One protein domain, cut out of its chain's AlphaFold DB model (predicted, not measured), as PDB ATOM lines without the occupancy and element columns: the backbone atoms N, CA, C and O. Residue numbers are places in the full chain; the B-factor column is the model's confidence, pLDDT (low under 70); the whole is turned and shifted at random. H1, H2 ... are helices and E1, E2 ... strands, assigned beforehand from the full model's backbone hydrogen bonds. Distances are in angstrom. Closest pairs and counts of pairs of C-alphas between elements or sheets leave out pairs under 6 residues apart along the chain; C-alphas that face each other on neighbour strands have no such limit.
ATOM      1  N   THR A  13     155.298 132.549 118.138       80.50
ATOM      2  CA  THR A  13     154.820 132.923 119.481       80.50
ATOM      3  C   THR A  13     153.930 134.164 119.414       80.50
ATOM      4  O   THR A  13     152.805 134.174 119.924       80.50
ATOM      5  N   THR A  14     154.382 135.194 118.703       78.75
ATOM      6  CA  THR A  14     153.627 136.414 118.405       78.75
ATOM      7  C   THR A  14     152.388 136.112 117.560       78.75
ATOM      8  O   THR A  14     151.312 136.661 117.822       78.75
ATOM      9  N   HIS A  15     152.477 135.217 116.570       81.88
ATOM     10  CA  HIS A  15     151.319 134.858 115.751       81.88
ATOM     11  C   HIS A  15     150.233 134.135 116.564       81.88
ATOM     12  O   HIS A  15     149.056 134.490 116.455       81.88
ATOM     13  N   LEU A  16     150.622 133.185 117.422       86.12
ATOM     14  CA  LEU A  16     149.715 132.427 118.286       86.12
ATOM     15  C   LEU A  16     148.956 133.343 119.258       86.12
ATOM     16  O   LEU A  16     147.729 133.248 119.355       86.12
ATOM     17  N   GLN A  17     149.654 134.283 119.906       88.06
ATOM     18  CA  GLN A  17     149.027 135.290 120.770       88.06
ATOM     19  C   GLN A  17     147.971 136.117 120.023       88.06
ATOM     20  O   GLN A  17     146.867 136.315 120.530       88.06
ATOM     21  N   ASN A  18     148.276 136.557 118.798       83.44
ATOM     22  CA  ASN A  18     147.348 137.335 117.976       83.44
ATOM     23  C   ASN A  18     146.116 136.529 117.526       83.44
ATOM     24  O   ASN A  18     145.027 137.096 117.429       83.44
ATOM     25  N   VAL A  19     146.246 135.220 117.280       89.00
ATOM     26  CA  VAL A  19     145.097 134.355 116.946       89.00
ATOM     27  C   VAL A  19     144.187 134.142 118.155       89.00
ATOM     28  O   VAL A  19     142.970 134.246 118.008       89.00
ATOM     29  N   ILE A  20     144.753 133.926 119.348       89.25
ATOM     30  CA  ILE A  20     143.984 133.747 120.590       89.25
ATOM     31  C   ILE A  20     143.286 135.058 120.996       89.25
ATOM     32  O   ILE A  20     142.064 135.081 121.138       89.25
ATOM     33  N   ALA A  21     144.023 136.168 121.101       83.00
ATOM     34  CA  ALA A  21     143.472 137.477 121.473       83.00
ATOM     35  C   ALA A  21     142.516 138.062 120.411       83.00
ATOM     36  O   ALA A  21     141.581 138.798 120.734       83.00
ATOM     37  N   GLY A  22     142.725 137.732 119.133       80.94
ATOM     38  CA  GLY A  22     141.884 138.172 118.018       80.94
ATOM     39  C   GLY A  22     140.598 137.362 117.814       80.94
ATOM     40  O   GLY A  22     139.771 137.755 116.978       80.94
ATOM     41  N   TRP A  23     140.414 136.247 118.532       86.00
ATOM     42  CA  TRP A  23     139.310 135.313 118.308       86.00
ATOM     43  C   TRP A  23     137.950 135.905 118.702       86.00
ATOM     44  O   TRP A  23     137.801 136.591 119.709       86.00
ATOM     45  N   LYS A  24     136.931 135.644 117.872       78.25
ATOM     46  CA  LYS A  24     135.560 136.185 118.019       78.25
ATOM     47  C   LYS A  24     134.486 135.098 117.925       78.25
ATOM     48  O   LYS A  24     133.332 135.382 117.604       78.25
ATOM     49  N   GLY A  25     134.876 133.837 118.130       77.31
ATOM     50  CA  GLY A  25     133.969 132.690 118.071       77.31
ATOM     51  C   GLY A  25     132.970 132.651 119.229       77.31
ATOM     52  O   GLY A  25     131.861 132.160 119.043       77.31
ATOM     53  N   ASP A  26     133.306 133.272 120.364       68.12
ATOM     54  CA  ASP A  26     132.412 133.543 121.496       68.12
ATOM     55  C   ASP A  26     131.115 134.241 121.047       68.12
ATOM     56  O   ASP A  26     130.012 133.806 121.374       68.12
ATOM     57  N   ARG A  27     131.238 135.274 120.203       71.94
ATOM     58  CA  ARG A  27     130.121 136.062 119.648       71.94
ATOM     59  C   ARG A  27     129.382 135.355 118.512       71.94
ATOM     60  O   ARG A  27     128.337 135.834 118.083       71.94
ATOM     61  N   LEU A  28     129.933 134.250 118.010       73.06
ATOM     62  CA  LEU A  28     129.386 133.443 116.916       73.06
ATOM     63  C   LEU A  28     128.839 132.085 117.395       73.06
ATOM     64  O   LEU A  28     128.342 131.312 116.579       73.06
ATOM     65  N   GLY A  29     128.907 131.794 118.701       71.62
ATOM     66  CA  GLY A  29     128.440 130.534 119.287       71.62
ATOM     67  C   GLY A  29     129.343 129.327 119.005       71.62
ATOM     68  O   GLY A  29     128.874 128.191 119.067       71.62
ATOM     69  N   TYR A  30     130.618 129.543 118.672       85.62
ATOM     70  CA  TYR A  30     131.597 128.467 118.492       85.62
ATOM     71  C   TYR A  30     132.159 127.991 119.838       85.62
ATOM     72  O   TYR A  30     132.255 128.759 120.788       85.62
ATOM     73  N   GLN A  31     132.553 126.719 119.913       88.81
ATOM     74  CA  GLN A  31     133.174 126.116 121.100       88.81
ATOM     75  C   GLN A  31     134.705 126.280 121.082       88.81
ATOM     76  O   GLN A  31     135.291 126.498 120.018       88.81
ATOM     77  N   LEU A  32     135.350 126.126 122.247       90.75
ATOM     78  CA  LEU A  32     136.807 126.254 122.410       90.75
ATOM     79  C   LEU A  32     137.605 125.332 121.465       90.75
ATOM     80  O   LEU A  32     138.635 125.750 120.943       90.75
ATOM     81  N   ASP A  33     137.083 124.139 121.158       90.19
ATOM     82  CA  ASP A  33     137.630 123.198 120.164       90.19
ATOM     83  C   ASP A  33     137.962 123.855 118.811       90.19
ATOM     84  O   ASP A  33     138.927 123.461 118.151       90.19
ATOM     85  N   ARG A  34     137.199 124.878 118.393       90.31
ATOM     86  CA  ARG A  34     137.474 125.613 117.152       90.31
ATOM     87  C   ARG A  34     138.724 126.484 117.280       90.31
ATOM     88  O   ARG A  34     139.576 126.390 116.403       90.31
ATOM     89  N   LEU A  35     138.853 127.260 118.363       91.81
ATOM     90  CA  LEU A  35     140.066 128.043 118.640       91.81
ATOM     91  C   LEU A  35     141.284 127.125 118.760       91.81
ATOM     92  O   LEU A  35     142.317 127.400 118.165       91.81
ATOM     93  N   TYR A  36     141.155 126.009 119.477       92.69
ATOM     94  CA  TYR A  36     142.249 125.055 119.639       92.69
ATOM     95  C   TYR A  36     142.746 124.498 118.292       92.69
ATOM     96  O   TYR A  36     143.956 124.417 118.080       92.69
ATOM     97  N   GLN A  37     141.849 124.196 117.345       89.50
ATOM     98  CA  GLN A  37     142.261 123.817 115.990       89.50
ATOM     99  C   GLN A  37     142.878 124.993 115.212       89.50
ATOM    100  O   GLN A  37     143.908 124.801 114.570       89.50
ATOM    101  N   ASP A  38     142.306 126.200 115.306       88.81
ATOM    102  CA  ASP A  38     142.876 127.413 114.696       88.81
ATOM    103  C   ASP A  38     144.320 127.671 115.209       88.81
ATOM    104  O   ASP A  38     145.188 128.091 114.447       88.81
ATOM    105  N   CYS A  39     144.609 127.354 116.478       90.44
ATOM    106  CA  CYS A  39     145.943 127.428 117.087       90.44
ATOM    107  C   CYS A  39     146.889 126.291 116.653       90.44
ATOM    108  O   CYS A  39     148.077 126.534 116.438       90.44
ATOM    109  N   LEU A  40     146.392 125.056 116.508       88.12
ATOM    110  CA  LEU A  40     147.193 123.933 115.997       88.12
ATOM    111  C   LEU A  40     147.686 124.188 114.567       88.12
ATOM    112  O   LEU A  40     148.817 123.824 114.242       88.12
ATOM    113  N   ASP A  41     146.864 124.832 113.738       86.06
ATOM    114  CA  ASP A  41     147.208 125.177 112.356       86.06
ATOM    115  C   ASP A  41     148.323 126.251 112.287       86.06
ATOM    116  O   ASP A  41     149.110 126.245 111.341       86.06
ATOM    117  N   VAL A  42     148.451 127.113 113.310       84.44
ATOM    118  CA  VAL A  42     149.561 128.083 113.475       84.44
ATOM    119  C   VAL A  42     150.858 127.403 113.922       84.44
ATOM    120  O   VAL A  42     151.916 127.642 113.345       84.44
ATOM    121  N   VAL A  43     150.790 126.557 114.954       83.12
ATOM    122  CA  VAL A  43     151.975 125.948 115.594       83.12
ATOM    123  C   VAL A  43     152.542 124.774 114.777       83.12
ATOM    124  O   VAL A  43     153.739 124.480 114.821       83.12
ATOM    125  N   GLY A  44     151.699 124.095 113.992       77.81
ATOM    126  CA  GLY A  44     152.097 123.097 113.001       77.81
ATOM    127  C   GLY A  44     152.812 121.874 113.589       77.81
ATOM    128  O   GLY A  44     152.183 120.876 113.958       77.81
ATOM    129  N   LYS A  45     154.151 121.913 113.617       63.81
ATOM    130  CA  LYS A  45     154.991 120.832 114.161       63.81
ATOM    131  C   LYS A  45     155.401 121.046 115.618       63.81
ATOM    132  O   LYS A  45     155.649 120.043 116.288       63.81
ATOM    133  N   ASP A  46     155.460 122.283 116.109       63.59
ATOM    134  CA  ASP A  46     156.157 122.600 117.365       63.59
ATOM    135  C   ASP A  46     155.250 122.509 118.602       63.59
ATOM    136  O   ASP A  46     154.956 123.467 119.316       63.59
ATOM    137  N   LYS A  47     154.724 121.302 118.824       65.50
ATOM    138  CA  LYS A  47     153.604 121.014 119.739       65.50
ATOM    139  C   LYS A  47     153.892 121.217 121.235       65.50
ATOM    140  O   LYS A  47     153.080 120.798 122.050       65.50
ATOM    141  N   GLN A  48     155.019 121.825 121.598       74.06
ATOM    142  CA  GLN A  48     155.320 122.215 122.978       74.06
ATOM    143  C   GLN A  48     154.652 123.545 123.370       74.06
ATOM    144  O   GLN A  48     154.408 123.764 124.552       74.06
ATOM    145  N   LEU A  49     154.303 124.397 122.394       84.75
ATOM    146  CA  LEU A  49     153.676 125.712 122.621       84.75
ATOM    147  C   LEU A  49     152.172 125.647 122.967       84.75
ATOM    148  O   LEU A  49     151.538 126.679 123.171       84.75
ATOM    149  N   LEU A  50     151.573 124.451 122.984       90.38
ATOM    150  CA  LEU A  50     150.143 124.225 123.216       90.38
ATOM    151  C   LEU A  50     149.915 122.978 124.083       90.38
ATOM    152  O   LEU A  50     150.710 122.037 124.017       90.38
ATOM    153  N   PRO A  51     148.799 122.897 124.835       89.94
ATOM    154  CA  PRO A  51     148.364 121.637 125.426       89.94
ATOM    155  C   PRO A  51     148.171 120.587 124.325       89.94
ATOM    156  O   PRO A  51     147.584 120.872 123.286       89.94
ATOM    157  N   LEU A  52     148.607 119.347 124.554       86.88
ATOM    158  CA  LEU A  52     148.478 118.244 123.592       86.88
ATOM    159  C   LEU A  52     147.010 117.862 123.326       86.88
ATOM    160  O   LEU A  52     146.704 117.245 122.298       86.88
ATOM    161  N   ARG A  53     146.118 118.179 124.277       85.94
ATOM    162  CA  ARG A  53     144.652 118.052 124.213       85.94
ATOM    163  C   ARG A  53     143.987 119.072 125.140       85.94
ATOM    164  O   ARG A  53     144.544 119.397 126.187       85.94
ATOM    165  N   ILE A  54     142.756 119.456 124.797       91.69
ATOM    166  CA  ILE A  54     141.815 120.140 125.696       91.69
ATOM    167  C   ILE A  54     140.644 119.211 126.086       91.69
ATOM    168  O   ILE A  54     140.375 118.228 125.384       91.69
ATOM    169  N   MET A  55     139.963 119.476 127.209       89.62
ATOM    170  CA  MET A  55     138.854 118.647 127.707       89.62
ATOM    171  C   MET A  55     137.868 119.413 128.611       89.62
ATOM    172  O   MET A  55     138.234 119.847 129.699       89.62
ATOM    173  N   ALA A  56     136.591 119.473 128.228       90.19
ATOM    174  CA  ALA A  56     135.521 119.920 129.125       90.19
ATOM    175  C   ALA A  56     135.187 118.862 130.202       90.19
ATOM    176  O   ALA A  56     135.162 117.659 129.914       90.19
ATOM    177  N   VAL A  57     134.888 119.307 131.427       89.00
ATOM    178  CA  VAL A  57     134.388 118.491 132.552       89.00
ATOM    179  C   VAL A  57     133.285 119.271 133.274       89.00
ATOM    180  O   VAL A  57     133.430 120.471 133.467       89.00
ATOM    181  N   LYS A  58     132.201 118.611 133.699       86.38
ATOM    182  CA  LYS A  58     131.133 119.243 134.497       86.38
ATOM    183  C   LYS A  58     131.450 119.196 135.989       86.38
ATOM    184  O   LYS A  58     131.868 118.143 136.471       86.38
ATOM    185  N   ALA A  59     131.145 120.279 136.704       80.88
ATOM    186  CA  ALA A  59     131.342 120.418 138.148       80.88
ATOM    187  C   ALA A  59     132.793 120.094 138.546       80.88
ATOM    188  O   ALA A  59     133.068 119.116 139.241       80.88
ATOM    189  N   MET A  60     133.728 120.896 138.034       83.94
ATOM    190  CA  MET A  60     135.162 120.617 138.048       83.94
ATOM    191  C   MET A  60     135.759 120.580 139.465       83.94
ATOM    192  O   MET A  60     136.123 121.593 140.063       83.94
ATOM    193  N   ASP A  61     135.914 119.360 139.972       82.88
ATOM    194  CA  ASP A  61     136.724 119.013 141.134       82.88
ATOM    195  C   ASP A  61     137.628 117.803 140.826       82.88
ATOM    196  O   ASP A  61     137.543 117.170 139.764       82.88
ATOM    197  N   SER A  62     138.503 117.450 141.768       79.44
ATOM    198  CA  SER A  62     139.416 116.313 141.616       79.44
ATOM    199  C   SER A  62     138.719 114.947 141.539       79.44
ATOM    200  O   SER A  62     139.296 114.005 140.994       79.44
ATOM    201  N   THR A  63     137.473 114.814 142.001       82.06
ATOM    202  CA  THR A  63     136.685 113.573 141.919       82.06
ATOM    203  C   THR A  63     136.127 113.375 140.510       82.06
ATOM    204  O   THR A  63     136.353 112.322 139.905       82.06
ATOM    205  N   GLN A  64     135.454 114.390 139.957       82.44
ATOM    206  CA  GLN A  64     134.900 114.354 138.600       82.44
ATOM    207  C   GLN A  64     136.010 114.239 137.555       82.44
ATOM    208  O   GLN A  64     135.931 113.397 136.657       82.44
ATOM    209  N   LEU A  65     137.096 115.001 137.721       83.44
ATOM    210  CA  LEU A  65     138.271 114.921 136.857       83.44
ATOM    211  C   LEU A  65     138.839 113.491 136.822       83.44
ATOM    212  O   LEU A  65     138.990 112.905 135.748       83.44
ATOM    213  N   ARG A  66     139.066 112.868 137.988       81.50
ATOM    214  CA  ARG A  66     139.523 111.469 138.087       81.50
ATOM    215  C   ARG A  66     138.551 110.478 137.443       81.50
ATOM    216  O   ARG A  66     139.004 109.521 136.813       81.50
ATOM    217  N   GLN A  67     137.240 110.682 137.575       81.50
ATOM    218  CA  GLN A  67     136.226 109.826 136.949       81.50
ATOM    219  C   GLN A  67     136.276 109.913 135.415       81.50
ATOM    220  O   GLN A  67     136.318 108.877 134.744       81.50
ATOM    221  N   VAL A  68     136.339 111.126 134.855       80.75
ATOM    222  CA  VAL A  68     136.440 111.337 133.402       80.75
ATOM    223  C   VAL A  68     137.747 110.766 132.851       80.75
ATOM    224  O   VAL A  68     137.716 110.024 131.866       80.75
ATOM    225  N   LEU A  69     138.886 111.021 133.502       77.38
ATOM    226  CA  LEU A  69     140.195 110.548 133.037       77.38
ATOM    227  C   LEU A  69     140.301 109.012 133.044       77.38
ATOM    228  O   LEU A  69     140.753 108.424 132.057       77.38
ATOM    229  N   ARG A  70     139.798 108.346 134.097       75.00
ATOM    230  CA  ARG A  70     139.717 106.873 134.165       75.00
ATOM    231  C   ARG A  70     138.872 106.281 133.036       75.00
ATOM    232  O   ARG A  70     139.228 105.233 132.509       75.00
ATOM    233  N   SER A  71     137.792 106.953 132.629       70.25
ATOM    234  CA  SER A  71     136.909 106.465 131.554       70.25
ATOM    235  C   SER A  71     137.556 106.443 130.158       70.25
ATOM    236  O   SER A  71     137.030 105.796 129.254       70.25
ATOM    237  N   ARG A  72     138.692 107.137 129.972       64.56
ATOM    238  CA  ARG A  72     139.385 107.307 128.680       64.56
ATOM    239  C   ARG A  72     140.787 106.679 128.625       64.56
ATOM    240  O   ARG A  72     141.531 106.951 127.688       64.56
ATOM    241  N   SER A  73     141.130 105.819 129.589       61.75
ATOM    242  CA  SER A  73     142.398 105.062 129.636       61.75
ATOM    243  C   SER A  73     143.673 105.919 129.637       61.75
ATOM    244  O   SER A  73     144.717 105.480 129.154       61.75
ATOM    245  N   TYR A  74     143.611 107.136 130.179       64.75
ATOM    246  CA  TYR A  74     144.778 108.009 130.285       64.75
ATOM    247  C   TYR A  74     145.698 107.582 131.438       64.75
ATOM    248  O   TYR A  74     145.253 107.455 132.579       64.75
ATOM    249  N   GLN A  75     146.990 107.400 131.146       59.00
ATOM    250  CA  GLN A  75     148.037 107.347 132.167       59.00
ATOM    251  C   GLN A  75     148.425 108.782 132.526       59.00
ATOM    252  O   GLN A  75     149.011 109.498 131.718       59.00
ATOM    253  N   ILE A  76     148.027 109.198 133.725       59.81
ATOM    254  CA  ILE A  76     148.307 110.507 134.313       59.81
ATOM    255  C   ILE A  76     148.832 110.253 135.719       59.81
ATOM    256  O   ILE A  76     148.261 109.447 136.462       59.81
ATOM    257  N   GLN A  77     149.916 110.935 136.051       59.16
ATOM    258  CA  GLN A  77     150.523 110.948 137.370       59.16
ATOM    259  C   GLN A  77     150.188 112.291 138.038       59.16
ATOM    260  O   GLN A  77     149.971 113.292 137.361       59.16
ATOM    261  N   TYR A  78     150.072 112.272 139.364       62.44
ATOM    262  CA  TYR A  78     149.919 113.460 140.199       62.44
ATOM    263  C   TYR A  78     150.966 113.338 141.307       62.44
ATOM    264  O   TYR A  78     150.871 112.411 142.114       62.44
ATOM    265  N   GLY A  79     151.941 114.246 141.357       59.69
ATOM    266  CA  GLY A  79     152.832 114.384 142.513       59.69
ATOM    267  C   GLY A  79     152.061 114.879 143.742       59.69
ATOM    268  O   GLY A  79     152.239 114.372 144.849       59.69
ATOM    269  N   VAL A  80     151.122 115.806 143.518       61.56
ATOM    270  CA  VAL A  80     150.183 116.339 144.513       61.56
ATOM    271  C   VAL A  80     148.769 116.364 143.921       61.56
ATOM    272  O   VAL A  80     148.573 116.746 142.768       61.56
ATOM    273  N   ASP A  81     147.768 115.957 144.707       66.94
ATOM    274  CA  ASP A  81     146.358 116.030 144.306       66.94
ATOM    275  C   ASP A  81     145.828 117.477 144.379       66.94
ATOM    276  O   ASP A  81     145.959 118.108 145.431       66.94
ATOM    277  N   PRO A  82     145.140 117.998 143.343       69.69
ATOM    278  CA  PRO A  82     144.473 119.295 143.428       69.69
ATOM    279  C   PRO A  82     143.275 119.238 144.395       69.69
ATOM    280  O   PRO A  82     142.415 118.354 144.304       69.69
ATOM    281  N   ILE A  83     143.203 120.192 145.330       64.38
ATOM    282  CA  ILE A  83     142.210 120.203 146.419       64.38
ATOM    283  C   ILE A  83     141.131 121.272 146.183       64.38
ATOM    284  O   ILE A  83     141.419 122.461 146.058       64.38
ATOM    285  N   GLY A  84     139.863 120.846 146.207       73.00
ATOM    286  CA  GLY A  84     138.686 121.708 146.046       73.00
ATOM    287  C   GLY A  84     138.192 121.823 144.599       73.00
ATOM    288  O   GLY A  84     138.587 121.042 143.735       73.00
ATOM    289  N   ARG A  85     137.300 122.793 144.350       77.75
ATOM    290  CA  ARG A  85     136.824 123.156 143.001       77.75
ATOM    291  C   ARG A  85     137.843 124.069 142.310       77.75
ATOM    292  O   ARG A  85     138.452 124.904 142.984       77.75
ATOM    293  N   PHE A  86     137.986 123.967 140.999       86.00
ATOM    294  CA  PHE A  86     138.791 124.861 140.158       86.00
ATOM    295  C   PHE A  86     138.075 125.081 138.816       86.00
ATOM    296  O   PHE A  86     137.146 124.344 138.497       86.00
ATOM    297  N   ASP A  87     138.453 126.120 138.070       89.56
ATOM    298  CA  ASP A  87     137.773 126.495 136.819       89.56
ATOM    299  C   ASP A  87     138.495 125.903 135.594       89.56
ATOM    300  O   ASP A  87     137.857 125.561 134.594       89.56
ATOM    301  N   ALA A  88     139.821 125.741 135.692       92.25
ATOM    302  CA  ALA A  88     140.641 124.970 134.761       92.25
ATOM    303  C   ALA A  88     141.867 124.334 135.447       92.25
ATOM    304  O   ALA A  88     142.182 124.630 136.603       92.25
ATOM    305  N   ILE A  89     142.546 123.431 134.735       90.56
ATOM    306  CA  ILE A  89     143.766 122.748 135.179       90.56
ATOM    307  C   ILE A  89     144.656 122.346 133.988       90.56
ATOM    308  O   ILE A  89     144.171 121.791 132.998       90.56
ATOM    309  N   LEU A  90     145.965 122.580 134.104       90.25
ATOM    310  CA  LEU A  90     147.015 121.980 133.275       90.25
ATOM    311  C   LEU A  90     147.582 120.748 133.988       90.25
ATOM    312  O   LEU A  90     148.049 120.835 135.120       90.25
ATOM    313  N   ILE A  91     147.549 119.595 133.319       87.12
ATOM    314  CA  ILE A  91     147.929 118.295 133.887       87.12
ATOM    315  C   ILE A  91     149.071 117.682 133.063       87.12
ATOM    316  O   ILE A  91     148.905 117.561 131.844       87.12
ATOM    317  N   PRO A  92     150.188 117.243 133.672       85.06
ATOM    318  CA  PRO A  92     151.214 116.461 132.987       85.06
ATOM    319  C   PRO A  92     150.641 115.197 132.337       85.06
ATOM    320  O   PRO A  92     149.804 114.486 132.901       85.06
ATOM    321  N   TYR A  93     151.082 114.915 131.114       77.50
ATOM    322  CA  TYR A  93     150.557 113.835 130.290       77.50
ATOM    323  C   TYR A  93     151.678 113.134 129.523       77.50
ATOM    324  O   TYR A  93     152.452 113.768 128.803       77.50
ATOM    325  N   ARG A  94     151.735 111.802 129.647       71.38
ATOM    326  CA  ARG A  94     152.812 110.974 129.096       71.38
ATOM    327  C   ARG A  94     152.256 109.855 128.222       71.38
ATOM    328  O   ARG A  94     151.510 109.002 128.694       71.38
ATOM    329  N   VAL A  95     152.652 109.819 126.948       66.75
ATOM    330  CA  VAL A  95     152.303 108.729 126.016       66.75
ATOM    331  C   VAL A  95     153.506 108.367 125.159       66.75
ATOM    332  O   VAL A  95     154.063 109.215 124.471       66.75
ATOM    333  N   SER A  96     153.880 107.084 125.157       65.06
ATOM    334  CA  SER A  96     154.913 106.521 124.269       65.06
ATOM    335  C   SER A  96     156.264 107.262 124.289       65.06
ATOM    336  O   SER A  96     156.953 107.312 123.275       65.06
ATOM    337  N   GLY A  97     156.636 107.841 125.436       62.50
ATOM    338  CA  GLY A  97     157.870 108.622 125.607       62.50
ATOM    339  C   GLY A  97     157.755 110.115 125.272       62.50
ATOM    340  O   GLY A  97     158.728 110.835 125.453       62.50
ATOM    341  N   ILE A  98     156.591 110.594 124.825       66.06
ATOM    342  CA  ILE A  98     156.305 112.024 124.660       66.06
ATOM    343  C   ILE A  98     155.705 112.556 125.965       66.06
ATOM    344  O   ILE A  98     154.723 111.995 126.460       66.06
ATOM    345  N   TYR A  99     156.280 113.645 126.475       75.56
ATOM    346  CA  TYR A  99     155.742 114.452 127.571       75.56
ATOM    347  C   TYR A  99     155.065 115.721 127.038       75.56
ATOM    348  O   TYR A  99     155.374 116.203 125.947       75.56
ATOM    349  N   GLY A 100     154.149 116.273 127.826       81.12
ATOM    350  CA  GLY A 100     153.473 117.542 127.578       81.12
ATOM    351  C   GLY A 100     152.288 117.694 128.524       81.12
ATOM    352  O   GLY A 100     152.169 116.938 129.487       81.12
ATOM    353  N   PHE A 101     151.391 118.637 128.242       88.56
ATOM    354  CA  PHE A 101     150.244 118.920 129.109       88.56
ATOM    355  C   PHE A 101     148.901 118.587 128.456       88.56
ATOM    356  O   PHE A 101     148.734 118.701 127.241       88.56
ATOM    357  N   LEU A 102     147.922 118.216 129.277       89.38
ATOM    358  CA  LEU A 102     146.502 118.178 128.945       89.38
ATOM    359  C   LEU A 102     145.798 119.292 129.725       89.38
ATOM    360  O   LEU A 102     145.930 119.370 130.942       89.38
ATOM    361  N   PHE A 103     145.045 120.139 129.026       93.31
ATOM    362  CA  PHE A 103     144.253 121.207 129.635       93.31
ATOM    363  C   PHE A 103     142.812 120.732 129.838       93.31
ATOM    364  O   PHE A 103     142.190 120.221 128.904       93.31
ATOM    365  N   ALA A 104     142.262 120.895 131.036       92.00
ATOM    366  CA  ALA A 104     140.852 120.634 131.306       92.00
ATOM    367  C   ALA A 104     140.167 121.870 131.901       92.00
ATOM    368  O   ALA A 104     140.795 122.614 132.645       92.00
ATOM    369  N   TYR A 105     138.889 122.077 131.580       93.56
ATOM    370  CA  TYR A 105     138.112 123.252 131.995       93.56
ATOM    371  C   TYR A 105     136.657 122.902 132.349       93.56
ATOM    372  O   TYR A 105     136.112 121.903 131.871       93.56
ATOM    373  N   GLU A 106     136.028 123.721 133.192       92.94
ATOM    374  CA  GLU A 106     134.616 123.597 133.582       92.94
ATOM    375  C   GLU A 106     133.674 123.866 132.389       92.94
ATOM    376  O   GLU A 106     133.729 124.919 131.749       92.94
ATOM    377  N   GLU A 107     132.779 122.916 132.091       88.62
ATOM    378  CA  GLU A 107     131.877 122.970 130.926       88.62
ATOM    379  C   GLU A 107     130.820 124.084 131.046       88.62
ATOM    380  O   GLU A 107     130.360 124.612 130.035       88.62
ATOM    381  N   GLU A 108     130.437 124.452 132.273       85.44
ATOM    382  CA  GLU A 108     129.382 125.442 132.554       85.44
ATOM    383  C   GLU A 108     129.846 126.911 132.447       85.44
ATOM    384  O   GLU A 108     129.023 127.824 132.518       85.44
ATOM    385  N   LEU A 109     131.147 127.159 132.246       83.56
ATOM    386  CA  LEU A 109     131.695 128.498 131.996       83.56
ATOM    387  C   LEU A 109     131.243 129.055 130.639       83.56
ATOM    388  O   LEU A 109     131.042 128.299 129.687       83.56
ATOM    389  N   SER A 110     131.163 130.385 130.495       83.06
ATOM    390  CA  SER A 110     130.911 130.975 129.174       83.06
ATOM    391  C   SER A 110     132.087 130.712 128.226       83.06
ATOM    392  O   SER A 110     133.233 130.616 128.660       83.06
ATOM    393  N   VAL A 111     131.840 130.647 126.913       85.06
ATOM    394  CA  VAL A 111     132.910 130.422 125.917       85.06
ATOM    395  C   VAL A 111     134.045 131.443 126.059       85.06
ATOM    396  O   VAL A 111     135.210 131.088 125.911       85.06
ATOM    397  N   ARG A 112     133.733 132.700 126.402       83.94
ATOM    398  CA  ARG A 112     134.747 133.731 126.657       83.94
ATOM    399  C   ARG A 112     135.626 133.386 127.865       83.94
ATOM    400  O   ARG A 112     136.835 133.574 127.807       83.94
ATOM    401  N   ASP A 113     135.025 132.882 128.938       85.88
ATOM    402  CA  ASP A 113     135.725 132.482 130.161       85.88
ATOM    403  C   ASP A 113     136.600 131.235 129.922       85.88
ATOM    404  O   ASP A 113     137.742 131.181 130.376       85.88
ATOM    405  N   GLN A 114     136.111 130.278 129.121       90.94
ATOM    406  CA  GLN A 114     136.882 129.115 128.654       90.94
ATOM    407  C   GLN A 114     138.102 129.543 127.813       90.94
ATOM    408  O   GLN A 114     139.206 129.041 128.021       90.94
ATOM    409  N   VAL A 115     137.921 130.499 126.892       90.56
ATOM    410  CA  VAL A 115     139.002 131.080 126.071       90.56
ATOM    411  C   VAL A 115     140.020 131.834 126.927       90.56
ATOM    412  O   VAL A 115     141.215 131.720 126.674       90.56
ATOM    413  N   ALA A 116     139.583 132.560 127.959       88.31
ATOM    414  CA  ALA A 116     140.473 133.269 128.875       88.31
ATOM    415  C   ALA A 116     141.373 132.320 129.688       88.31
ATOM    416  O   ALA A 116     142.577 132.547 129.786       88.31
ATOM    417  N   LEU A 117     140.811 131.234 130.226       91.81
ATOM    418  CA  LEU A 117     141.579 130.208 130.943       91.81
ATOM    419  C   LEU A 117     142.528 129.446 130.005       91.81
ATOM    420  O   LEU A 117     143.671 129.182 130.363       91.81
ATOM    421  N   PHE A 118     142.092 129.152 128.776       93.94
ATOM    422  CA  PHE A 118     142.959 128.566 127.751       93.94
ATOM    423  C   PHE A 118     144.112 129.505 127.361       93.94
ATOM    424  O   PHE A 118     145.241 129.051 127.205       93.94
ATOM    425  N   ALA A 119     143.859 130.813 127.256       91.69
ATOM    426  CA  ALA A 119     144.888 131.813 126.986       91.69
ATOM    427  C   ALA A 119     145.945 131.867 128.104       91.69
ATOM    428  O   ALA A 119     147.136 131.864 127.801       91.69
ATOM    429  N   HIS A 120     145.531 131.827 129.377       91.31
ATOM    430  CA  HIS A 120     146.452 131.734 130.520       91.31
ATOM    431  C   HIS A 120     147.332 130.480 130.449       91.31
ATOM    432  O   HIS A 120     148.558 130.549 130.536       91.31
ATOM    433  N   ALA A 121     146.701 129.331 130.196       92.88
ATOM    434  CA  ALA A 121     147.375 128.046 130.068       92.88
ATOM    435  C   ALA A 121     148.369 127.996 128.891       92.88
ATOM    436  O   ALA A 121     149.410 127.352 129.001       92.88
ATOM    437  N   VAL A 122     148.094 128.688 127.780       92.56
ATOM    438  CA  VAL A 122     149.064 128.855 126.682       92.56
ATOM    439  C   VAL A 122     150.206 129.789 127.092       92.56
ATOM    440  O   VAL A 122     151.356 129.480 126.795       92.56
ATOM    441  N   GLY A 123     149.933 130.870 127.828       89.94
ATOM    442  CA  GLY A 123     150.965 131.770 128.360       89.94
ATOM    443  C   GLY A 123     152.016 131.046 129.214       89.94
ATOM    444  O   GLY A 123     153.211 131.229 128.992       89.94
ATOM    445  N   HIS A 124     151.596 130.133 130.095       89.75
ATOM    446  CA  HIS A 124     152.503 129.242 130.845       89.75
ATOM    447  C   HIS A 124     153.436 128.417 129.940       89.75
ATOM    448  O   HIS A 124     154.624 128.268 130.228       89.75
ATOM    449  N   LEU A 125     152.927 127.892 128.820       90.94
ATOM    450  CA  LEU A 125     153.729 127.105 127.874       90.94
ATOM    451  C   LEU A 125     154.681 127.976 127.042       90.94
ATOM    452  O   LEU A 125     155.794 127.542 126.743       90.94
ATOM    453  N   LEU A 126     154.277 129.206 126.716       87.94
ATOM    454  CA  LEU A 126     155.141 130.192 126.065       87.94
ATOM    455  C   LEU A 126     156.279 130.642 126.994       87.94
ATOM    456  O   LEU A 126     157.424 130.676 126.551       87.94
ATOM    457  N   HIS A 127     156.007 130.884 128.281       84.69
ATOM    458  CA  HIS A 127     157.044 131.169 129.283       84.69
ATOM    459  C   HIS A 127     158.036 130.009 129.415       84.69
ATOM    460  O   HIS A 127     159.245 130.202 129.323       84.69
ATOM    461  N   ASN A 128     157.537 128.774 129.541       87.31
ATOM    462  CA  ASN A 128     158.375 127.573 129.563       87.31
ATOM    463  C   ASN A 128     159.266 127.434 128.317       87.31
ATOM    464  O   ASN A 128     160.388 126.941 128.422       87.31
ATOM    465  N   HIS A 129     158.781 127.836 127.138       83.62
ATOM    466  CA  HIS A 129     159.584 127.858 125.916       83.62
ATOM    467  C   HIS A 129     160.632 128.984 125.949       83.62
ATOM    468  O   HIS A 129     161.795 128.727 125.657       83.62
ATOM    469  N   SER A 130     160.240 130.187 126.385       78.81
ATOM    470  CA  SER A 130     161.111 131.354 126.584       78.81
ATOM    471  C   SER A 130     162.299 131.026 127.501       78.81
ATOM    472  O   SER A 130     163.449 131.178 127.092       78.81
ATOM    473  N   GLN A 131     162.046 130.443 128.681       76.81
ATOM    474  CA  GLN A 131     163.094 130.020 129.623       76.81
ATOM    475  C   GLN A 131     164.065 129.003 128.998       76.81
ATOM    476  O   GLN A 131     165.280 129.156 129.107       76.81
ATOM    477  N   ARG A 132     163.550 128.006 128.265       77.31
ATOM    478  CA  ARG A 132     164.375 126.989 127.584       77.31
ATOM    479  C   ARG A 132     165.241 127.546 126.449       77.31
ATOM    480  O   ARG A 132     166.211 126.893 126.082       77.31
ATOM    481  N   LEU A 133     164.909 128.708 125.881       73.12
ATOM    482  CA  LEU A 133     165.738 129.382 124.869       73.12
ATOM    483  C   LEU A 133     166.905 130.176 125.479       73.12
ATOM    484  O   LEU A 133     167.817 130.555 124.746       73.12
ATOM    485  N   VAL A 134     166.890 130.412 126.795       66.88
ATOM    486  CA  VAL A 134     167.962 131.078 127.558       66.88
ATOM    487  C   VAL A 134     168.624 130.132 128.577       66.88
ATOM    488  O   VAL A 134     169.168 130.586 129.577       66.88
ATOM    489  N   ASP A 135     168.549 128.817 128.330       72.88
ATOM    490  CA  ASP A 135     169.063 127.722 129.180       72.88
ATOM    491  C   ASP A 135     168.557 127.714 130.648       72.88
ATOM    492  O   ASP A 135     169.096 127.008 131.506       72.88
ATOM    493  N   ASN A 136     167.460 128.423 130.938       68.00
ATOM    494  CA  ASN A 136     166.799 128.429 132.244       68.00
ATOM    495  C   ASN A 136     165.840 127.241 132.432       68.00
ATOM    496  O   ASN A 136     165.268 126.688 131.486       68.00
ATOM    497  N   ALA A 137     165.592 126.893 133.698       72.12
ATOM    498  CA  ALA A 137     164.587 125.902 134.066       72.12
ATOM    499  C   ALA A 137     163.149 126.405 133.775       72.12
ATOM    500  O   ALA A 137     162.838 127.567 134.051       72.12
ATOM    501  N   PRO A 138     162.247 125.551 133.249       77.12
ATOM    502  CA  PRO A 138     160.835 125.890 133.065       77.12
ATOM    503  C   PRO A 138     160.109 126.042 134.413       77.12
ATOM    504  O   PRO A 138     160.399 125.318 135.362       77.12
ATOM    505  N   SER A 139     159.115 126.932 134.487       71.25
ATOM    506  CA  SER A 139     158.299 127.136 135.694       71.25
ATOM    507  C   SER A 139     157.273 126.023 135.932       71.25
ATOM    508  O   SER A 139     156.843 125.829 137.064       71.25
ATOM    509  N   LEU A 140     156.881 125.295 134.879       79.50
ATOM    510  CA  LEU A 140     156.059 124.083 134.958       79.50
ATOM    511  C   LEU A 140     156.713 122.963 134.138       79.50
ATOM    512  O   LEU A 140     156.590 122.936 132.910       79.50
ATOM    513  N   ASP A 141     157.397 122.030 134.797       77.75
ATOM    514  CA  ASP A 141     158.024 120.880 134.139       77.75
ATOM    515  C   ASP A 141     157.048 119.684 134.034       77.75
ATOM    516  O   ASP A 141     156.613 119.159 135.062       77.75
ATOM    517  N   PRO A 142     156.698 119.197 132.822       73.44
ATOM    518  CA  PRO A 142     155.868 118.003 132.663       73.44
ATOM    519  C   PRO A 142     156.557 116.691 133.091       73.44
ATOM    520  O   PRO A 142     155.883 115.660 133.095       73.44
ATOM    521  N   GLU A 143     157.851 116.688 133.437       73.00
ATOM    522  CA  GLU A 143     158.523 115.539 134.072       73.00
ATOM    523  C   GLU A 143     158.421 115.543 135.614       73.00
ATOM    524  O   GLU A 143     158.710 114.522 136.239       73.00
ATOM    525  N   ALA A 144     157.951 116.634 136.237       70.56
ATOM    526  CA  ALA A 144     157.811 116.753 137.697       70.56
ATOM    527  C   ALA A 144     156.487 116.192 138.270       70.56
ATOM    528  O   ALA A 144     156.290 116.206 139.483       70.56
ATOM    529  N   ASP A 145     155.566 115.714 137.421       69.19
ATOM    530  CA  ASP A 145     154.215 115.230 137.779       69.19
ATOM    531  C   ASP A 145     153.305 116.241 138.534       69.19
ATOM    532  O   ASP A 145     152.231 115.869 139.022       69.19
ATOM    533  N   GLU A 146     153.671 117.525 138.617       75.44
ATOM    534  CA  GLU A 146     152.849 118.569 139.252       75.44
ATOM    535  C   GLU A 146     151.811 119.172 138.288       75.44
ATOM    536  O   GLU A 146     152.101 119.469 137.128       75.44
ATOM    537  N   ALA A 147     150.578 119.367 138.770       78.75
ATOM    538  CA  ALA A 147     149.471 119.929 137.996       78.75
ATOM    539  C   ALA A 147     149.113 121.346 138.475       78.75
ATOM    540  O   ALA A 147     148.923 121.574 139.670       78.75
ATOM    541  N   HIS A 148     148.968 122.283 137.535       84.50
ATOM    542  CA  HIS A 148     148.674 123.696 137.799       84.50
ATOM    543  C   HIS A 148     147.167 123.966 137.677       84.50
ATOM    544  O   HIS A 148     146.579 123.660 136.640       84.50
ATOM    545  N   THR A 149     146.532 124.516 138.717       86.19
ATOM    546  CA  THR A 149     145.079 124.779 138.772       86.19
ATOM    547  C   THR A 149     144.743 126.265 138.779       86.19
ATOM    548  O   THR A 149     145.257 127.031 139.588       86.19
ATOM    549  N   ASP A 150     143.775 126.648 137.947       85.06
ATOM    550  CA  ASP A 150     143.320 128.028 137.803       85.06
ATOM    551  C   ASP A 150     141.905 128.240 138.351       85.06
ATOM    552  O   ASP A 150     141.025 127.374 138.262       85.06
ATOM    553  N   ARG A 151     141.648 129.460 138.836       83.06
ATOM    554  CA  ARG A 151     140.295 130.020 138.943       83.06
ATOM    555  C   ARG A 151     140.239 131.383 138.277       83.06
ATOM    556  O   ARG A 151     141.017 132.277 138.606       83.06
ATOM    557  N   LEU A 152     139.269 131.590 137.395       78.38
ATOM    558  CA  LEU A 152     139.149 132.818 136.615       78.38
ATOM    559  C   LEU A 152     138.852 134.031 137.506       78.38
ATOM    560  O   LEU A 152     139.404 135.108 137.300       78.38
ATOM    561  N   ALA A 153     138.048 133.839 138.555       66.94
ATOM    562  CA  ALA A 153     137.774 134.860 139.568       66.94
ATOM    563  C   ALA A 153     138.975 135.165 140.493       66.94
ATOM    564  O   ALA A 153     138.862 136.023 141.370       66.94
ATOM    565  N   GLU A 154     140.097 134.455 140.343       72.50
ATOM    566  CA  GLU A 154     141.348 134.674 141.080       72.50
ATOM    567  C   GLU A 154     142.392 135.300 140.141       72.50
ATOM    568  O   GLU A 154     142.910 136.366 140.467       72.50
ATOM    569  N   LEU A 155     142.560 134.767 138.920       74.38
ATOM    570  CA  LEU A 155     143.359 135.392 137.851       74.38
ATOM    571  C   LEU A 155     142.927 136.843 137.558       74.38
ATOM    572  O   LEU A 155     143.765 137.725 137.400       74.38
ATOM    573  N   ARG A 156     141.614 137.123 137.566       71.31
ATOM    574  CA  ARG A 156     141.034 138.471 137.378       71.31
ATOM    575  C   ARG A 156     141.423 139.513 138.434       71.31
ATOM    576  O   ARG A 156     141.181 140.695 138.203       71.31
ATOM    577  N   TYR A 157     141.943 139.096 139.592       60.66
ATOM    578  CA  TYR A 157     142.155 139.954 140.767       60.66
ATOM    579  C   TYR A 157     143.447 139.590 141.539       60.66
ATOM    580  O   TYR A 157     143.495 139.701 142.768       60.66
ATOM    581  N   LEU A 158     144.501 139.179 140.815       61.66
ATOM    582  CA  LEU A 158     145.777 138.640 141.337       61.66
ATOM    583  C   LEU A 158     146.608 139.576 142.249       61.66
ATOM    584  O   LEU A 158     147.622 139.148 142.807       61.66
ATOM    585  N   ASP A 159     146.171 140.819 142.455       48.69
ATOM    586  CA  ASP A 159     146.746 141.790 143.402       48.69
ATOM    587  C   ASP A 159     146.228 141.638 144.851       48.69
ATOM    588  O   ASP A 159     146.626 142.407 145.730       48.69
ATOM    589  N   SER A 160     145.316 140.697 145.136       45.62
ATOM    590  CA  SER A 160     144.663 140.593 146.452       45.62
ATOM    591  C   SER A 160     144.721 139.202 147.101       45.62
ATOM    592  O   SER A 160     144.514 138.183 146.453       45.62
ATOM    593  N   GLU A 161     144.951 139.222 148.421       37.97
ATOM    594  CA  GLU A 161     145.255 138.088 149.317       37.97
ATOM    595  C   GLU A 161     146.678 137.507 149.180       37.97
ATOM    596  O   GLU A 161     147.282 137.478 148.111       37.97
ATOM    597  N   GLN A 162     147.256 137.113 150.321       41.31
ATOM    598  CA  GLN A 162     148.627 136.600 150.414       41.31
ATOM    599  C   GLN A 162     148.673 135.135 149.949       41.31
ATOM    600  O   GLN A 162     147.765 134.364 150.257       41.31
ATOM    601  N   ASN A 163     149.746 134.755 149.249       45.62
ATOM    602  CA  ASN A 163     149.969 133.442 148.626       45.62
ATOM    603  C   ASN A 163     148.925 133.019 147.571       45.62
ATOM    604  O   ASN A 163     148.140 132.092 147.774       45.62
ATOM    605  N   ARG A 164     149.029 133.616 146.377       51.44
ATOM    606  CA  ARG A 164     148.748 132.931 145.101       51.44
ATOM    607  C   ARG A 164     149.914 133.121 144.129       51.44
ATOM    608  O   ARG A 164     150.809 133.919 144.400       51.44
ATOM    609  N   ASN A 165     149.951 132.289 143.090       60.81
ATOM    610  CA  ASN A 165     151.186 131.876 142.429       60.81
ATOM    611  C   ASN A 165     151.967 133.045 141.801       60.81
ATOM    612  O   ASN A 165     151.421 133.832 141.029       60.81
ATOM    613  N   TYR A 166     153.271 133.114 142.091       62.53
ATOM    614  CA  TYR A 166     154.192 134.070 141.461       62.53
ATOM    615  C   TYR A 166     154.200 133.897 139.936       62.53
ATOM    616  O   TYR A 166     154.108 134.880 139.204       62.53
ATOM    617  N   VAL A 167     154.209 132.642 139.472       71.81
ATOM    618  CA  VAL A 167     154.217 132.296 138.045       71.81
ATOM    619  C   VAL A 167     153.045 132.949 137.310       71.81
ATOM    620  O   VAL A 167     153.259 133.576 136.280       71.81
ATOM    621  N   ASP A 168     151.827 132.914 137.863       77.00
ATOM    622  CA  ASP A 168     150.649 133.496 137.204       77.00
ATOM    623  C   ASP A 168     150.786 135.008 136.983       77.00
ATOM    624  O   ASP A 168     150.384 135.513 135.936       77.00
ATOM    625  N   ARG A 169     151.401 135.734 137.928       70.81
ATOM    626  CA  ARG A 169     151.700 137.167 137.760       70.81
ATOM    627  C   ARG A 169     152.727 137.406 136.656       70.81
ATOM    628  O   ARG A 169     152.554 138.340 135.878       70.81
ATOM    629  N   VAL A 170     153.757 136.562 136.563       70.81
ATOM    630  CA  VAL A 170     154.741 136.620 135.469       70.81
ATOM    631  C   VAL A 170     154.046 136.400 134.122       70.81
ATOM    632  O   VAL A 170     154.193 137.243 133.240       70.81
ATOM    633  N   ILE A 171     153.195 135.372 133.993       79.00
ATOM    634  CA  ILE A 171     152.426 135.111 132.763       79.00
ATOM    635  C   ILE A 171     151.550 136.312 132.375       79.00
ATOM    636  O   ILE A 171     151.563 136.727 131.213       79.00
ATOM    637  N   LEU A 172     150.819 136.905 133.329       72.69
ATOM    638  CA  LEU A 172     149.957 138.058 133.040       72.69
ATOM    639  C   LEU A 172     150.737 139.324 132.645       72.69
ATOM    640  O   LEU A 172     150.211 140.148 131.892       72.69
ATOM    641  N   ASN A 173     151.968 139.489 133.138       65.75
ATOM    642  CA  ASN A 173     152.835 140.616 132.793       65.75
ATOM    643  C   ASN A 173     153.553 140.416 131.443       65.75
ATOM    644  O   ASN A 173     153.713 141.379 130.695       65.75
ATOM    645  N   GLU A 174     153.980 139.189 131.124       73.12
ATOM    646  CA  GLU A 174     154.763 138.865 129.919       73.12
ATOM    647  C   GLU A 174     153.900 138.759 128.650       73.12
ATOM    648  O   GLU A 174     154.336 139.178 127.577       73.12
ATOM    649  N   PHE A 175     152.654 138.278 128.761       79.44
ATOM    650  CA  PHE A 175     151.762 138.047 127.614       79.44
ATOM    651  C   PHE A 175     150.497 138.929 127.639       79.44
ATOM    652  O   PHE A 175     149.378 138.404 127.635       79.44
ATOM    653  N   PRO A 176     150.611 140.275 127.604       69.75
ATOM    654  CA  PRO A 176     149.481 141.193 127.799       69.75
ATOM    655  C   PRO A 176     148.341 141.025 126.776       69.75
ATOM    656  O   PRO A 176     147.186 141.332 127.078       69.75
ATOM    657  N   LEU A 177     148.629 140.491 125.580       75.81
ATOM    658  CA  LEU A 177     147.601 140.115 124.602       75.81
ATOM    659  C   LEU A 177     146.672 139.013 125.143       75.81
ATOM    660  O   LEU A 177     145.456 139.107 124.977       75.81
ATOM    661  N   LEU A 178     147.225 138.008 125.827       80.50
ATOM    662  CA  LEU A 178     146.480 136.909 126.447       80.50
ATOM    663  C   LEU A 178     145.772 137.385 127.728       80.50
ATOM    664  O   LEU A 178     144.586 137.108 127.914       80.50
ATOM    665  N   THR A 179     146.451 138.195 128.548       73.38
ATOM    666  CA  THR A 179     145.911 138.843 129.760       73.38
ATOM    667  C   THR A 179     144.599 139.586 129.496       73.38
ATOM    668  O   THR A 179     143.646 139.463 130.268       73.38
ATOM    669  N   SER A 180     144.498 140.285 128.357       71.62
ATOM    670  CA  SER A 180     143.303 141.054 127.967       71.62
ATOM    671  C   SER A 180     141.999 140.235 127.866       71.62
ATOM    672  O   SER A 180     140.903 140.797 127.933       71.62
ATOM    673  N   LEU A 181     142.089 138.905 127.731       76.50
ATOM    674  CA  LEU A 181     140.932 138.002 127.691       76.50
ATOM    675  C   LEU A 181     140.409 137.665 129.094       76.50
ATOM    676  O   LEU A 181     139.190 137.587 129.295       76.50
ATOM    677  N   ILE A 182     141.331 137.494 130.046       74.69
ATOM    678  CA  ILE A 182     141.082 137.210 131.468       74.69
ATOM    679  C   ILE A 182     140.426 138.415 132.129       74.69
ATOM    680  O   ILE A 182     139.429 138.257 132.844       74.69
ATOM    681  N   GLU A 183     140.951 139.611 131.848       62.66
ATOM    682  CA  GLU A 183     140.439 140.870 132.373       62.66
ATOM    683  C   GLU A 183     138.918 141.002 132.205       62.66
ATOM    684  O   GLU A 183     138.324 140.735 131.151       62.66
TER     685      GLU A 183
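AT A GLANCE: This is residues 13 to 183 of the 1113 residues of the protein "Helicase ATP-binding domain-containing protein" of Tengunoibacter tsumagoiensis (UniProt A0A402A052). A long helix, H4, lies slantwise over one face of a twisted four-stranded sheet, with H7 packed on its far side, H6 crossing it, and the helical hairpin H1 and H2 beside it; H3 is over the opposite face of the sheet. The 171 printed residues include seven named helices and four named strands, in the order H1 H2 E1 H3 E2 E3 H4 E4 H5 H6 H7. The mixed sheet runs E1 E3 E2 E4, and the class is mixed, helices and strands. The whole is compact and rounded, with a radius of gyration of the C-alphas of 15.2 A and spans of 39 by 39 by 35 A.

HOW THE PARTS SIT: H1, residues 13 to 21, and H2, residues 32 to 43, form a helical hairpin at a shallow tilt of 20 degrees, their closest C-alphas, of Leu 16 and Cys 39, 6.4 A apart. E1, residues 53 to 57, is an edge strand that H2 only grazes, with residues 32 to 36. H3, residues 62 to 71, is on the sheet at a height of 10.5 A. E2, residues 88 to 95, and E3, residues 98 to 106, form an antiparallel hairpin, with N 91 and O 102 at 2.9 A. E3 is parallel to E1, with N 55 and O 103 at 2.9 A. H4, residues 111 to 133, is the hub, touching five helices, and lies over E3 and E2 on the face opposite H3, at a height of 9.8 A. E4, residues 148 to 150, is the other edge strand, antiparallel to E2, with N 90 and O 148 at 2.8 A. E3, H4 and E4 form a split strand-helix-strand unit, two strands running the same way with E2 between them, and its crossover is left-handed. H5, residues 152 to 155, only just touches H4, with 3 pairs of C-alphas within 8 A, the closest those of Leu 117 and Leu 152, 6.7 A apart. H6, residues 166 to 174, touches H4 about perpendicular, at 86 degrees, the closest C-alphas being those of Gly 123 and Ile 171, 5.7 A apart. H7, residues 176 to 182, touches H4, with the closest C-alphas, of Ala 116 and Ile 182, 4.8 A apart. Every O i to N i+4 pair is within hydrogen-bond range in H1, H3 and H6; the counts are 7 of 8 in H2, 18 of 19 in H4 and 1 of 3 in H7, where 2 of 4 O i to N i+3 pairs are within range, and H5 is too short for an O i to N i+4 pair.

IN THESE COORDINATES: H1 begins at C-alpha 13, (154.820, 132.923, 119.481). H4 is 32.9 A long from C-alpha 111 to C-alpha 133, E3 26.2 A and E2 21.8 A. H7 ends at C-alpha 182, (141.082, 137.210, 131.468).

THE WHOLE: The two C-alphas farthest apart, of Ser 96 and Ser 160, are 41.9 A apart. The printed part has no cut. The links H3 to E2 and H4 to E4 are long. The mean pLDDT of the printed part is 78.1; 37 residues are under 70, among them residues 72 to 83 and 157 to 166.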